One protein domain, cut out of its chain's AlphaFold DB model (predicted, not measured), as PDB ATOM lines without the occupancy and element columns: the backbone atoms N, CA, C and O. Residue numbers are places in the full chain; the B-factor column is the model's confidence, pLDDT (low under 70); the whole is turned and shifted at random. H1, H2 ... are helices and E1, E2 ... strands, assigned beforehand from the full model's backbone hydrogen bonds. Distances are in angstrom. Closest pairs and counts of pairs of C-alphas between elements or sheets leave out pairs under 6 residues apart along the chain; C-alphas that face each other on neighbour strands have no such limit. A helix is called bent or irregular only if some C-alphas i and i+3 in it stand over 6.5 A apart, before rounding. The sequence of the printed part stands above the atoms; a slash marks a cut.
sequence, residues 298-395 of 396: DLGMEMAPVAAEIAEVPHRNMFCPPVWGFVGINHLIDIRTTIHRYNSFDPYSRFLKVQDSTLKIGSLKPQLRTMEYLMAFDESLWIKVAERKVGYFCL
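AT A GLANCE: This is residues 298 to 395 of the 396 residues of the protein "(diamondback moth) hypothetical protein" of Plutella xylostella (UniProt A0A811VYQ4). A long hairpin arm of two strands, E3 and E4, reaches out from a small, loosely built head in which the steeply crossed helices H1 and H3 pack on each other, residues 298 to 304 of H1 come close to a second, short hairpin, E1 and E2, and the short helix H2 follows at the root of the arm. The arm makes much of the length: its tip is a long loop whose residues 353 to 358 stick out free, while the short hairpin lies toward the other end. The printed part has 98 residues, with three named helices and four named strands in the order H1, E1, E2, E3, E4, H2, H3; the two sheets, E1 - E2 and E3 - E4, are each antiparallel. The class is mixed, helices and strands, and the whole is loose, with a radius of gyration of the C-alphas of 17.8 A and spans of 58 by 21 by 20 A.

IN THESE COORDINATES: The arm is made of E3, residues 339 to 347, 23.9 A from first to last C-alpha, and E4, residues 362 to 370, 23.5 A; C-alpha 339 is at (127.054, 265.081, 318.721) and C-alpha 347 at (115.014, 244.600, 316.601). E4 bends by 55 degrees at residue 366. The short hairpin is E1, residues 323 to 326, and E2, residues 330 to 333. H1, residues 298 to 310, begins with C-alpha 298 at (136.017, 276.391, 326.930) and is 19.5 A long; it is irregular, with C-alphas 302 and 305 7.1 A apart. H2 is residues 372 to 376. H3, residues 381 to 393, is 19.4 A long and ends with C-alpha 393 at (125.200, 285.077, 334.930).

HOW THE PARTS SIT: E3 and E4 form an antiparallel hairpin with 154 degrees between their directions. The C-alphas of Ile 339 and Thr 370 face each other at 4.4 A, and those of Pro 347 and Gly 362 at 4.0 A. N 342 and O 367 are within hydrogen-bond range at 2.9 A, and so are N 367 and O 342 at 2.7 A. E1 and E2 form the other antiparallel hairpin, at 175 degrees, with N 324 and O 332 at 2.8 A and N 330 and O 326 at 2.9 A. E2 and E3 are apart, though joined by a tight link. The closest C-alphas of H1 and E2 are those of Gly 300 and Ile 333, 6.2 A apart; those of H1 and E1 are Gly 300 and Val 323, 6.4 A apart. H1 and H3 touch, closest at the C-alphas of Ala 307 and Val 385, 6.0 A, and run opposite ways at a steep tilt of 58 degrees. H2 and H3 only just touch, with 3 pairs of C-alphas within 8 A, and only at the corner by their link; the closest are those of Met 375 and Leu 381, 6.1 A, and H3 takes part with residues 381 to 382 alone. H1 is apart from both E3 and E4, and so is H3. Every O i to N i+4 pair is within hydrogen-bond range in H3; in H1 it is 7 of 9, and in H2 0 of 1, with 2 of 2 O i to N i+3 pairs within range.

THE WHOLE: The two C-alphas farthest apart are those of Ile 329 and Thr 358, 59.1 A. The printed part has no cut. The long links are H1 to E1, 12 residues, and E3 to E4, 14 residues. Residues 353 to 358 and residues 390 to 395, of which 390 to 393 belong to H3, stand free. The mean pLDDT of the printed part is 77.5; 27 residues are under 70, namely 344 to 347, 350 to 364, 376 to 377 and 390 to 395.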
ATOM      1  N   ASP A 298     136.423 275.847 325.633       88.56
ATOM      2  CA  ASP A 298     136.017 276.391 326.930       88.56
ATOM      3  C   ASP A 298     134.543 276.821 326.928       88.56
ATOM      4  O   ASP A 298     133.786 276.382 327.791       88.56
ATOM      5  N   LEU A 299     134.108 277.553 325.898       89.69
ATOM      6  CA  LEU A 299     132.720 278.007 325.745       89.69
ATOM      7  C   LEU A 299     131.747 276.834 325.569       89.69
ATOM      8  O   LEU A 299     130.677 276.797 326.177       89.69
ATOM      9  N   GLY A 300     132.115 275.855 324.737       90.50
ATOM     10  CA  GLY A 300     131.306 274.651 324.540       90.50
ATOM     11  C   GLY A 300     131.201 273.824 325.823       90.50
ATOM     12  O   GLY A 300     130.104 273.422 326.216       90.50
ATOM     13  N   MET A 301     132.326 273.611 326.510       89.69
ATOM     14  CA  MET A 301     132.391 272.839 327.754       89.69
ATOM     15  C   MET A 301     131.651 273.510 328.912       89.69
ATOM     16  O   MET A 301     131.104 272.798 329.748       89.69
ATOM     17  N   GLU A 302     131.586 274.841 328.955       87.56
ATOM     18  CA  GLU A 302     130.784 275.579 329.937       87.56
ATOM     19  C   GLU A 302     129.287 275.252 329.799       87.56
ATOM     20  O   GLU A 302     128.601 274.995 330.787       87.56
ATOM     21  N   MET A 303     128.783 275.181 328.562       86.31
ATOM     22  CA  MET A 303     127.374 274.871 328.288       86.31
ATOM     23  C   MET A 303     127.039 273.384 328.343       86.31
ATOM     24  O   MET A 303     125.876 273.010 328.522       86.31
ATOM     25  N   ALA A 304     128.041 272.526 328.178       90.25
ATOM     26  CA  ALA A 304     127.844 271.100 327.993       90.25
ATOM     27  C   ALA A 304     127.102 270.391 329.152       90.25
ATOM     28  O   ALA A 304     126.237 269.562 328.863       90.25
ATOM     29  N   PRO A 305     127.364 270.681 330.443       89.44
ATOM     30  CA  PRO A 305     126.629 270.076 331.556       89.44
ATOM     31  C   PRO A 305     125.157 270.495 331.601       89.44
ATOM     32  O   PRO A 305     124.291 269.648 331.809       89.44
ATOM     33  N   VAL A 306     124.872 271.779 331.358       89.81
ATOM     34  CA  VAL A 306     123.505 272.329 331.367       89.81
ATOM     35  C   VAL A 306     122.682 271.716 330.236       89.81
ATOM     36  O   VAL A 306     121.560 271.264 330.455       89.81
ATOM     37  N   ALA A 307     123.260 271.648 329.034       89.94
ATOM     38  CA  ALA A 307     122.630 271.001 327.890       89.94
ATOM     39  C   ALA A 307     122.367 269.512 328.153       89.94
ATOM     40  O   ALA A 307     121.261 269.043 327.902       89.94
ATOM     41  N   ALA A 308     123.348 268.789 328.697       89.75
ATOM     42  CA  ALA A 308     123.231 267.371 329.027       89.75
ATOM     43  C   ALA A 308     122.126 267.094 330.064       89.75
ATOM     44  O   ALA A 308     121.336 266.170 329.880       89.75
ATOM     45  N   GLU A 309     122.038 267.907 331.123       87.50
ATOM     46  CA  GLU A 309     121.002 267.791 332.157       87.50
ATOM     47  C   GLU A 309     119.600 267.999 331.571       87.50
ATOM     48  O   GLU A 309     118.738 267.138 331.733       87.50
ATOM     49  N   ILE A 310     119.378 269.112 330.862       87.81
ATOM     50  CA  ILE A 310     118.056 269.458 330.315       87.81
ATOM     51  C   ILE A 310     117.642 268.460 329.223       87.81
ATOM     52  O   ILE A 310     116.481 268.066 329.152       87.81
ATOM     53  N   ALA A 311     118.588 268.019 328.394       85.94
ATOM     54  CA  ALA A 311     118.349 267.043 327.338       85.94
ATOM     55  C   ALA A 311     118.240 265.592 327.848       85.94
ATOM     56  O   ALA A 311     117.993 264.687 327.051       85.94
ATOM     57  N   GLU A 312     118.457 265.355 329.148       85.62
ATOM     58  CA  GLU A 312     118.560 264.025 329.765       85.62
ATOM     59  C   GLU A 312     119.569 263.099 329.053       85.62
ATOM     60  O   GLU A 312     119.419 261.873 329.006       85.62
ATOM     61  N   VAL A 313     120.631 263.679 328.489       84.75
ATOM     62  CA  VAL A 313     121.729 262.943 327.857       84.75
ATOM     63  C   VAL A 313     122.868 262.829 328.867       84.75
ATOM     64  O   VAL A 313     123.306 263.843 329.407       84.75
ATOM     65  N   PRO A 314     123.424 261.632 329.126       82.31
ATOM     66  CA  PRO A 314     124.588 261.519 329.995       82.31
ATOM     67  C   PRO A 314     125.743 262.379 329.470       82.31
ATOM     68  O   PRO A 314     126.205 262.164 328.351       82.31
ATOM     69  N   HIS A 315     126.252 263.306 330.286       84.00
ATOM     70  CA  HIS A 315     127.283 264.263 329.864       84.00
ATOM     71  C   HIS A 315     128.521 263.588 329.242       84.00
ATOM     72  O   HIS A 315     129.009 264.028 328.211       84.00
ATOM     73  N   ARG A 316     128.968 262.444 329.782       83.25
ATOM     74  CA  ARG A 316     130.083 261.644 329.223       83.25
ATOM     75  C   ARG A 316     129.853 261.114 327.799       83.25
ATOM     76  O   ARG A 316     130.801 260.702 327.136       83.25
ATOM     77  N   ASN A 317     128.596 261.029 327.369       84.50
ATOM     78  CA  ASN A 317     128.223 260.580 326.034       84.50
ATOM     79  C   ASN A 317     128.105 261.760 325.071       84.50
ATOM     80  O   ASN A 317     128.004 261.529 323.872       84.50
ATOM     81  N   MET A 318     128.110 262.990 325.575       87.50
ATOM     82  CA  MET A 318     128.046 264.201 324.780       87.50
ATOM     83  C   MET A 318     129.461 264.652 324.415       87.50
ATOM     84  O   MET A 318     130.367 264.635 325.247       87.50
ATOM     85  N   PHE A 319     129.661 265.037 323.160       91.06
ATOM     86  CA  PHE A 319     130.885 265.715 322.746       91.06
ATOM     87  C   PHE A 319     130.801 267.204 323.099       91.06
ATOM     88  O   PHE A 319     129.724 267.726 323.384       91.06
ATOM     89  N   CYS A 320     131.947 267.891 323.091       92.31
ATOM     90  CA  CYS A 320     131.978 269.333 323.309       92.31
ATOM     91  C   CYS A 320     131.154 270.043 322.215       92.31
ATOM     92  O   CYS A 320     131.419 269.804 321.031       92.31
ATOM     93  N   PRO A 321     130.169 270.883 322.585       93.94
ATOM     94  CA  PRO A 321     129.390 271.653 321.631       93.94
ATOM     95  C   PRO A 321     130.268 272.492 320.696       93.94
ATOM     96  O   PRO A 321     131.165 273.197 321.176       93.94
ATOM     97  N   PRO A 322     130.025 272.454 319.374       93.06
ATOM     98  CA  PRO A 322     130.731 273.312 318.438       93.06
ATOM     99  C   PRO A 322     130.407 274.787 318.697       93.06
ATOM    100  O   PRO A 322     129.289 275.157 319.066       93.06
ATOM    101  N   VAL A 323     131.406 275.640 318.479       92.50
ATOM    102  CA  VAL A 323     131.286 277.091 318.625       92.50
ATOM    103  C   VAL A 323     131.539 277.729 317.271       92.50
ATOM    104  O   VAL A 323     132.600 277.549 316.677       92.50
ATOM    105  N   TRP A 324     130.556 278.481 316.794       91.38
ATOM    106  CA  TRP A 324     130.588 279.179 315.517       91.38
ATOM    107  C   TRP A 324     130.817 280.674 315.707       91.38
ATOM    108  O   TRP A 324     130.486 281.255 316.740       91.38
ATOM    109  N   GLY A 325     131.320 281.316 314.657       88.88
ATOM    110  CA  GLY A 325     131.499 282.761 314.610       88.88
ATOM    111  C   GLY A 325     132.861 283.215 315.122       88.88
ATOM    112  O   GLY A 325     133.877 282.548 314.940       88.88
ATOM    113  N   PHE A 326     132.877 284.406 315.704       84.69
ATOM    114  CA  PHE A 326     134.074 285.165 316.013       84.69
ATOM    115  C   PHE A 326     134.248 285.303 317.527       84.69
ATOM    116  O   PHE A 326     133.761 286.245 318.159       84.69
ATOM    117  N   VAL A 327     134.931 284.323 318.113       85.88
ATOM    118  CA  VAL A 327     135.168 284.239 319.557       85.88
ATOM    119  C   VAL A 327     135.929 285.470 320.065       85.88
ATOM    120  O   VAL A 327     136.888 285.940 319.446       85.88
ATOM    121  N   GLY A 328     135.439 286.013 321.183       71.88
ATOM    122  CA  GLY A 328     135.856 287.297 321.752       71.88
ATOM    123  C   GLY A 328     135.074 288.520 321.249       71.88
ATOM    124  O   GLY A 328     135.278 289.607 321.774       71.88
ATOM    125  N   ILE A 329     134.191 288.365 320.252       76.69
ATOM    126  CA  ILE A 329     133.277 289.429 319.794       76.69
ATOM    127  C   ILE A 329     131.847 288.883 319.716       76.69
ATOM    128  O   ILE A 329     131.041 289.154 320.595       76.69
ATOM    129  N   ASN A 330     131.553 288.055 318.709       83.38
ATOM    130  CA  ASN A 330     130.225 287.501 318.448       83.38
ATOM    131  C   ASN A 330     130.359 286.014 318.124       83.38
ATOM    132  O   ASN A 330     130.832 285.661 317.045       83.38
ATOM    133  N   HIS A 331     129.933 285.144 319.034       88.25
ATOM    134  CA  HIS A 331     129.991 283.697 318.852       88.25
ATOM    135  C   HIS A 331     128.639 283.050 319.155       88.25
ATOM    136  O   HIS A 331     127.822 283.598 319.893       88.25
ATOM    137  N   LEU A 332     128.420 281.869 318.587       90.00
ATOM    138  CA  LEU A 332     127.239 281.045 318.805       90.00
ATOM    139  C   LEU A 332     127.688 279.656 319.249       90.00
ATOM    140  O   LEU A 332     128.416 278.981 318.528       90.00
ATOM    141  N   ILE A 333     127.231 279.223 320.419       91.06
ATOM    142  CA  ILE A 333     127.427 277.847 320.883       91.06
ATOM    143  C   ILE A 333     126.272 277.016 320.331       91.06
ATOM    144  O   ILE A 333     125.115 277.254 320.678       91.06
ATOM    145  N   ASP A 334     126.576 276.058 319.463       91.06
ATOM    146  CA  ASP A 334     125.567 275.269 318.764       91.06
ATOM    147  C   ASP A 334     125.332 273.928 319.457       91.06
ATOM    148  O   ASP A 334     125.924 272.886 319.173       91.06
ATOM    149  N   ILE A 335     124.413 273.982 320.412       90.56
ATOM    150  CA  ILE A 335     123.988 272.829 321.204       90.56
ATOM    151  C   ILE A 335     123.180 271.848 320.344       90.56
ATOM    152  O   ILE A 335     123.219 270.642 320.562       90.56
ATOM    153  N   ARG A 336     122.495 272.346 319.312       88.06
ATOM    154  CA  ARG A 336     121.607 271.555 318.460       88.06
ATOM    155  C   ARG A 336     122.381 270.550 317.609       88.06
ATOM    156  O   ARG A 336     122.010 269.379 317.554       88.06
ATOM    157  N   THR A 337     123.482 270.974 316.996       90.12
ATOM    158  CA  THR A 337     124.334 270.083 316.187       90.12
ATOM    159  C   THR A 337     125.372 269.327 317.017       90.12
ATOM    160  O   THR A 337     126.139 268.529 316.475       90.12
ATOM    161  N   THR A 338     125.375 269.513 318.344       91.44
ATOM    162  CA  THR A 338     126.256 268.767 319.245       91.44
ATOM    163  C   THR A 338     126.021 267.271 319.084       91.44
ATOM    164  O   THR A 338     124.889 266.790 319.123       91.44
ATOM    165  N   ILE A 339     127.108 266.528 318.897       90.44
ATOM    166  CA  ILE A 339     127.054 265.081 318.721       90.44
ATOM    167  C   ILE A 339     127.027 264.415 320.094       90.44
ATOM    168  O   ILE A 339     127.760 264.800 321.006       90.44
ATOM    169  N   HIS A 340     126.236 263.357 320.230       86.75
ATOM    170  CA  HIS A 340     126.298 262.467 321.376       86.75
ATOM    171  C   HIS A 340     126.255 260.993 320.958       86.75
ATOM    172  O   HIS A 340     125.801 260.622 319.872       86.75
ATOM    173  N   ARG A 341     126.776 260.137 321.838       84.25
ATOM    174  CA  ARG A 341     126.734 258.680 321.725       84.25
ATOM    175  C   ARG A 341     125.380 258.180 322.213       84.25
ATOM    176  O   ARG A 341     124.967 258.456 323.339       84.25
ATOM    177  N   TYR A 342     124.726 257.396 321.370       76.50
ATOM    178  CA  TYR A 342     123.404 256.835 321.601       76.50
ATOM    179  C   TYR A 342     123.389 255.352 321.229       76.50
ATOM    180  O   TYR A 342     123.905 254.970 320.184       76.50
ATOM    181  N   ASN A 343     122.767 254.500 322.044       71.94
ATOM    182  CA  ASN A 343     122.600 253.087 321.703       71.94
ATOM    183  C   ASN A 343     121.283 252.885 320.957       71.94
ATOM    184  O   ASN A 343     120.210 252.946 321.550       71.94
ATOM    185  N   SER A 344     121.369 252.606 319.659       66.88
ATOM    186  CA  SER A 344     120.209 252.237 318.857       66.88
ATOM    187  C   SER A 344     119.907 250.755 319.029       66.88
ATOM    188  O   SER A 344     120.801 249.914 318.938       66.88
ATOM    189  N   PHE A 345     118.645 250.438 319.307       69.69
ATOM    190  CA  PHE A 345     118.164 249.066 319.346       69.69
ATOM    191  C   PHE A 345     117.656 248.661 317.962       69.69
ATOM    192  O   PHE A 345     116.647 249.187 317.497       69.69
ATOM    193  N   ASP A 346     118.347 247.716 317.330       67.12
ATOM    194  CA  ASP A 346     117.922 247.085 316.085       67.12
ATOM    195  C   ASP A 346     117.144 245.800 316.419       67.12
ATOM    196  O   ASP A 346     117.768 244.790 316.776       67.12
ATOM    197  N   PRO A 347     115.800 245.795 316.334       65.88
ATOM    198  CA  PRO A 347     115.014 244.600 316.601       65.88
ATOM    199  C   PRO A 347     115.202 243.560 315.493       65.88
ATOM    200  O   PRO A 347     115.202 243.876 314.304       65.88
ATOM    201  N   TYR A 348     115.292 242.283 315.862       75.06
ATOM    202  CA  TYR A 348     115.199 241.207 314.877       75.06
ATOM    203  C   TYR A 348     113.757 241.068 314.383       75.06
ATOM    204  O   TYR A 348     112.812 241.306 315.128       75.06
ATOM    205  N   SER A 349     113.560 240.597 313.149       71.62
ATOM    206  CA  SER A 349     112.230 240.442 312.527       71.62
ATOM    207  C   SER A 349     111.226 239.639 313.370       71.62
ATOM    208  O   SER A 349     110.018 239.855 313.281       71.62
ATOM    209  N   ARG A 350     111.719 238.744 314.233       62.72
ATOM    210  CA  ARG A 350     110.923 237.987 315.212       62.72
ATOM    211  C   ARG A 350     110.294 238.844 316.314       62.72
ATOM    212  O   ARG A 350     109.229 238.481 316.795       62.72
ATOM    213  N   PHE A 351     110.932 239.946 316.713       55.59
ATOM    214  CA  PHE A 351     110.478 240.816 317.804       55.59
ATOM    215  C   PHE A 351     109.117 241.441 317.499       55.59
ATOM    216  O   PHE A 351     108.281 241.557 318.385       55.59
ATOM    217  N   LEU A 352     108.865 241.766 316.229       57.47
ATOM    218  CA  LEU A 352     107.587 242.323 315.779       57.47
ATOM    219  C   LEU A 352     106.484 241.262 315.623       57.47
ATOM    220  O   LEU A 352     105.312 241.611 315.555       57.47
ATOM    221  N   LYS A 353     106.848 239.975 315.531       58.81
ATOM    222  CA  LYS A 353     105.924 238.878 315.191       58.81
ATOM    223  C   LYS A 353     105.557 237.983 316.372       58.81
ATOM    224  O   LYS A 353     104.520 237.332 316.329       58.81
ATOM    225  N   VAL A 354     106.407 237.909 317.393       51.75
ATOM    226  CA  VAL A 354     106.238 237.009 318.538       51.75
ATOM    227  C   VAL A 354     106.307 237.834 319.817       51.75
ATOM    228  O   VAL A 354     107.389 238.255 320.225       51.75
ATOM    229  N   GLN A 355     105.152 238.053 320.447       43.25
ATOM    230  CA  GLN A 355     105.100 238.516 321.833       43.25
ATOM    231  C   GLN A 355     105.632 237.381 322.734       43.25
ATOM    232  O   GLN A 355     105.371 236.211 322.466       43.25
ATOM    233  N   ASP A 356     106.440 237.716 323.745       45.91
ATOM    234  CA  ASP A 356     106.968 236.781 324.762       45.91
ATOM    235  C   ASP A 356     108.054 235.773 324.315       45.91
ATOM    236  O   ASP A 356     108.135 234.639 324.785       45.91
ATOM    237  N   SER A 357     108.964 236.191 323.429       45.84
ATOM    238  CA  SER A 357     110.148 235.397 323.056       45.84
ATOM    239  C   SER A 357     111.277 235.484 324.100       45.84
ATOM    240  O   SER A 357     111.765 236.570 324.391       45.84
ATOM    241  N   THR A 358     111.791 234.336 324.562       49.81
ATOM    242  CA  THR A 358     112.968 234.224 325.460       49.81
ATOM    243  C   THR A 358     114.323 234.350 324.753       49.81
ATOM    244  O   THR A 358     115.366 234.392 325.398       49.81
ATOM    245  N   LEU A 359     114.331 234.374 323.420       49.22
ATOM    246  CA  LEU A 359     115.542 234.541 322.617       49.22
ATOM    247  C   LEU A 359     115.828 236.023 322.365       49.22
ATOM    248  O   LEU A 359     114.885 236.810 322.274       49.22
ATOM    249  N   LYS A 360     117.117 236.367 322.183       51.59
ATOM    250  CA  LYS A 360     117.591 237.726 321.864       51.59
ATOM    251  C   LYS A 360     116.651 238.404 320.867       51.59
ATOM    252  O   LYS A 360     116.439 237.904 319.764       51.59
ATOM    253  N   ILE A 361     116.082 239.526 321.291       60.50
ATOM    254  CA  ILE A 361     115.044 240.265 320.562       60.50
ATOM    255  C   ILE A 361     115.614 241.291 319.575       60.50
ATOM    256  O   ILE A 361     114.899 241.785 318.709       60.50
ATOM    257  N   GLY A 362     116.908 241.575 319.665       67.25
ATOM    258  CA  GLY A 362     117.610 242.503 318.794       67.25
ATOM    259  C   GLY A 362     119.052 242.688 319.239       67.25
ATOM    260  O   GLY A 362     119.529 242.001 320.147       67.25
ATOM    261  N   SER A 363     119.736 243.637 318.613       68.81
ATOM    262  CA  SER A 363     121.094 244.045 318.970       68.81
ATOM    263  C   SER A 363     121.140 245.536 319.265       68.81
ATOM    264  O   SER A 363     120.550 246.323 318.530       68.81
ATOM    265  N   LEU A 364     121.877 245.925 320.302       67.44
ATOM    266  CA  LEU A 364     122.203 247.326 320.545       67.44
ATOM    267  C   LEU A 364     123.463 247.677 319.772       67.44
ATOM    268  O   LEU A 364     124.471 246.980 319.886       67.44
ATOM    269  N   LYS A 365     123.405 248.758 319.006       71.62
ATOM    270  CA  LYS A 365     124.562 249.314 318.317       71.62
ATOM    271  C   LYS A 365     124.781 250.749 318.780       71.62
ATOM    272  O   LYS A 365     123.843 251.547 318.694       71.62
ATOM    273  N   PRO A 366     125.988 251.098 319.249       75.19
ATOM    274  CA  PRO A 366     126.320 252.487 319.499       75.19
ATOM    275  C   PRO A 366     126.312 253.242 318.167       75.19
ATOM    276  O   PRO A 366     126.866 252.790 317.166       75.19
ATOM    277  N   GLN A 367     125.654 254.390 318.160       77.31
ATOM    278  CA  GLN A 367     125.564 255.325 317.051       77.31
ATOM    279  C   GLN A 367     125.918 256.722 317.559       77.31
ATOM    280  O   GLN A 367     125.770 257.031 318.743       77.31
ATOM    281  N   LEU A 368     126.387 257.564 316.646       84.75
ATOM    282  CA  LEU A 368     126.564 258.991 316.874       84.75
ATOM    283  C   LEU A 368     125.382 259.719 316.251       84.75
ATOM    284  O   LEU A 368     125.008 259.413 315.118       84.75
ATOM    285  N   ARG A 369     124.782 260.645 316.993       82.69
ATOM    286  CA  ARG A 369     123.678 261.479 316.509       82.69
ATOM    287  C   ARG A 369     123.834 262.900 317.015       82.69
ATOM    288  O   ARG A 369     124.439 263.113 318.063       82.69
ATOM    289  N   THR A 370     123.296 263.850 316.262       88.56
ATOM    290  CA  THR A 370     123.133 265.226 316.730       88.56
ATOM    291  C   THR A 370     122.063 265.274 317.816       88.56
ATOM    292  O   THR A 370     121.218 264.386 317.896       88.56
ATOM    293  N   MET A 371     122.085 266.296 318.662       85.12
ATOM    294  CA  MET A 371     121.062 266.496 319.688       85.12
ATOM    295  C   MET A 371     119.760 267.097 319.145       85.12
ATOM    296  O   MET A 371     118.754 267.096 319.846       85.12
ATOM    297  N   GLU A 372     119.746 267.581 317.902       85.81
ATOM    298  CA  GLU A 372     118.601 268.243 317.265       85.81
ATOM    299  C   GLU A 372     117.297 267.449 317.345       85.81
ATOM    300  O   GLU A 372     116.250 268.027 317.635       85.81
ATOM    301  N   TYR A 373     117.354 266.122 317.184       81.12
ATOM    302  CA  TYR A 373     116.154 265.280 317.235       81.12
ATOM    303  C   TYR A 373     115.434 265.338 318.592       81.12
ATOM    304  O   TYR A 373     114.273 264.945 318.679       81.12
ATOM    305  N   LEU A 374     116.093 265.820 319.653       81.50
ATOM    306  CA  LEU A 374     115.478 265.966 320.967       81.50
ATOM    307  C   LEU A 374     114.425 267.084 321.008       81.50
ATOM    308  O   LEU A 374     113.501 267.004 321.814       81.50
ATOM    309  N   MET A 375     114.493 268.064 320.096       73.62
ATOM    310  CA  MET A 375     113.446 269.085 319.942       73.62
ATOM    311  C   MET A 375     112.093 268.492 319.559       73.62
ATOM    312  O   MET A 375     111.065 269.093 319.848       73.62
ATOM    313  N   ALA A 376     112.079 267.312 318.932       69.94
ATOM    314  CA  ALA A 376     110.834 266.632 318.596       69.94
ATOM    315  C   ALA A 376     110.033 266.217 319.846       69.94
ATOM    316  O   ALA A 376     108.829 266.012 319.745       69.94
ATOM    317  N   PHE A 377     110.686 266.091 321.011       65.31
ATOM    318  CA  PHE A 377     110.021 265.792 322.288       65.31
ATOM    319  C   PHE A 377     109.674 267.053 323.070       65.31
ATOM    320  O   PHE A 377     108.700 267.071 323.818       65.31
ATOM    321  N   ASP A 378     110.497 268.090 322.932       78.00
ATOM    322  CA  ASP A 378     110.325 269.355 323.627       78.00
ATOM    323  C   ASP A 378     110.816 270.502 322.738       78.00
ATOM    324  O   ASP A 378     112.008 270.801 322.673       78.00
ATOM    325  N   GLU A 379     109.888 271.182 322.066       83.38
ATOM    326  CA  GLU A 379     110.208 272.330 321.208       83.38
ATOM    327  C   GLU A 379     110.833 273.491 322.001       83.38
ATOM    328  O   GLU A 379     111.586 274.299 321.456       83.38
ATOM    329  N   SER A 380     110.570 273.552 323.311       87.25
ATOM    330  CA  SER A 380     111.127 274.563 324.212       87.25
ATOM    331  C   SER A 380     112.504 274.193 324.768       87.25
ATOM    332  O   SER A 380     113.093 274.983 325.506       87.25
ATOM    333  N   LEU A 381     113.051 273.025 324.406       84.12
ATOM    334  CA  LEU A 381     114.297 272.489 324.958       84.12
ATOM    335  C   LEU A 381     115.445 273.501 324.892       84.12
ATOM    336  O   LEU A 381     116.067 273.813 325.906       84.12
ATOM    337  N   TRP A 382     115.702 274.075 323.715       88.38
ATOM    338  CA  TRP A 382     116.808 275.025 323.549       88.38
ATOM    339  C   TRP A 382     116.528 276.400 324.144       88.38
ATOM    340  O   TRP A 382     117.472 277.079 324.542       88.38
ATOM    341  N   ILE A 383     115.255 276.780 324.286       87.69
ATOM    342  CA  ILE A 383     114.869 277.989 325.021       87.69
ATOM    343  C   ILE A 383     115.233 277.808 326.497       87.69
ATOM    344  O   ILE A 383     115.945 278.640 327.049       87.69
ATOM    345  N   LYS A 384     114.874 276.669 327.102       87.75
ATOM    346  CA  LYS A 384     115.235 276.337 328.491       87.75
ATOM    347  C   LYS A 384     116.747 276.304 328.704       87.75
ATOM    348  O   LYS A 384     117.237 276.786 329.725       87.75
ATOM    349  N   VAL A 385     117.500 275.749 327.751       85.81
ATOM    350  CA  VAL A 385     118.971 275.738 327.815       85.81
ATOM    351  C   VAL A 385     119.538 277.161 327.761       85.81
ATOM    352  O   VAL A 385     120.432 277.489 328.542       85.81
ATOM    353  N   ALA A 386     119.002 278.019 326.891       84.50
ATOM    354  CA  ALA A 386     119.416 279.416 326.790       84.50
ATOM    355  C   ALA A 386     119.056 280.229 328.049       84.50
ATOM    356  O   ALA A 386     119.904 280.943 328.579       84.50
ATOM    357  N   GLU A 387     117.838 280.086 328.574       86.75
ATOM    358  CA  GLU A 387     117.375 280.770 329.789       86.75
ATOM    359  C   GLU A 387     118.203 280.378 331.015       86.75
ATOM    360  O   GLU A 387     118.618 281.237 331.798       86.75
ATOM    361  N   ARG A 388     118.505 279.082 331.167       81.31
ATOM    362  CA  ARG A 388     119.286 278.599 332.309       81.31
ATOM    363  C   ARG A 388     120.717 279.126 332.280       81.31
ATOM    364  O   ARG A 388     121.254 279.404 333.346       81.31
ATOM    365  N   LYS A 389     121.294 279.368 331.095       71.38
ATOM    366  CA  LYS A 389     122.577 280.077 330.962       71.38
ATOM    367  C   LYS A 389     122.506 281.485 331.556       71.38
ATOM    368  O   LYS A 389     123.359 281.847 332.357       71.38
ATOM    369  N   VAL A 390     121.486 282.265 331.193       67.62
ATOM    370  CA  VAL A 390     121.325 283.651 331.674       67.62
ATOM    371  C   VAL A 390     121.166 283.688 333.198       67.62
ATOM    372  O   VAL A 390     121.767 284.533 333.856       67.62
ATOM    373  N   GLY A 391     120.442 282.723 333.773       59.38
ATOM    374  CA  GLY A 391     120.284 282.597 335.224       59.38
ATOM    375  C   GLY A 391     121.598 282.396 335.994       59.38
ATOM    376  O   GLY A 391     121.720 282.901 337.107       59.38
ATOM    377  N   TYR A 392     122.598 281.725 335.407       54.66
ATOM    378  CA  TYR A 392     123.931 281.587 336.013       54.66
ATOM    379  C   TYR A 392     124.740 282.893 335.990       54.66
ATOM    380  O   TYR A 392     125.507 283.133 336.918       54.66
ATOM    381  N   PHE A 393     124.537 283.766 334.994       48.19
ATOM    382  CA  PHE A 393     125.200 285.077 334.930       48.19
ATOM    383  C   PHE A 393     124.631 286.100 335.928       48.19
ATOM    384  O   PHE A 393     125.326 287.049 336.271       48.19
ATOM    385  N   CYS A 394     123.406 285.916 336.432       37.06
ATOM    386  CA  CYS A 394     122.810 286.793 337.453       37.06
ATOM    387  C   CYS A 394     123.155 286.408 338.905       37.06
ATOM    388  O   CYS A 394     122.692 287.075 339.829       37.06
ATOM    389  N   LEU A 395     123.914 285.328 339.122       34.03
ATOM    390  CA  LEU A 395     124.254 284.807 340.454       34.03
ATOM    391  C   LEU A 395     125.718 285.050 340.866       34.03
ATOM    392  O   LEU A 395     126.140 284.511 341.892       34.03
TER     393      LEU A 395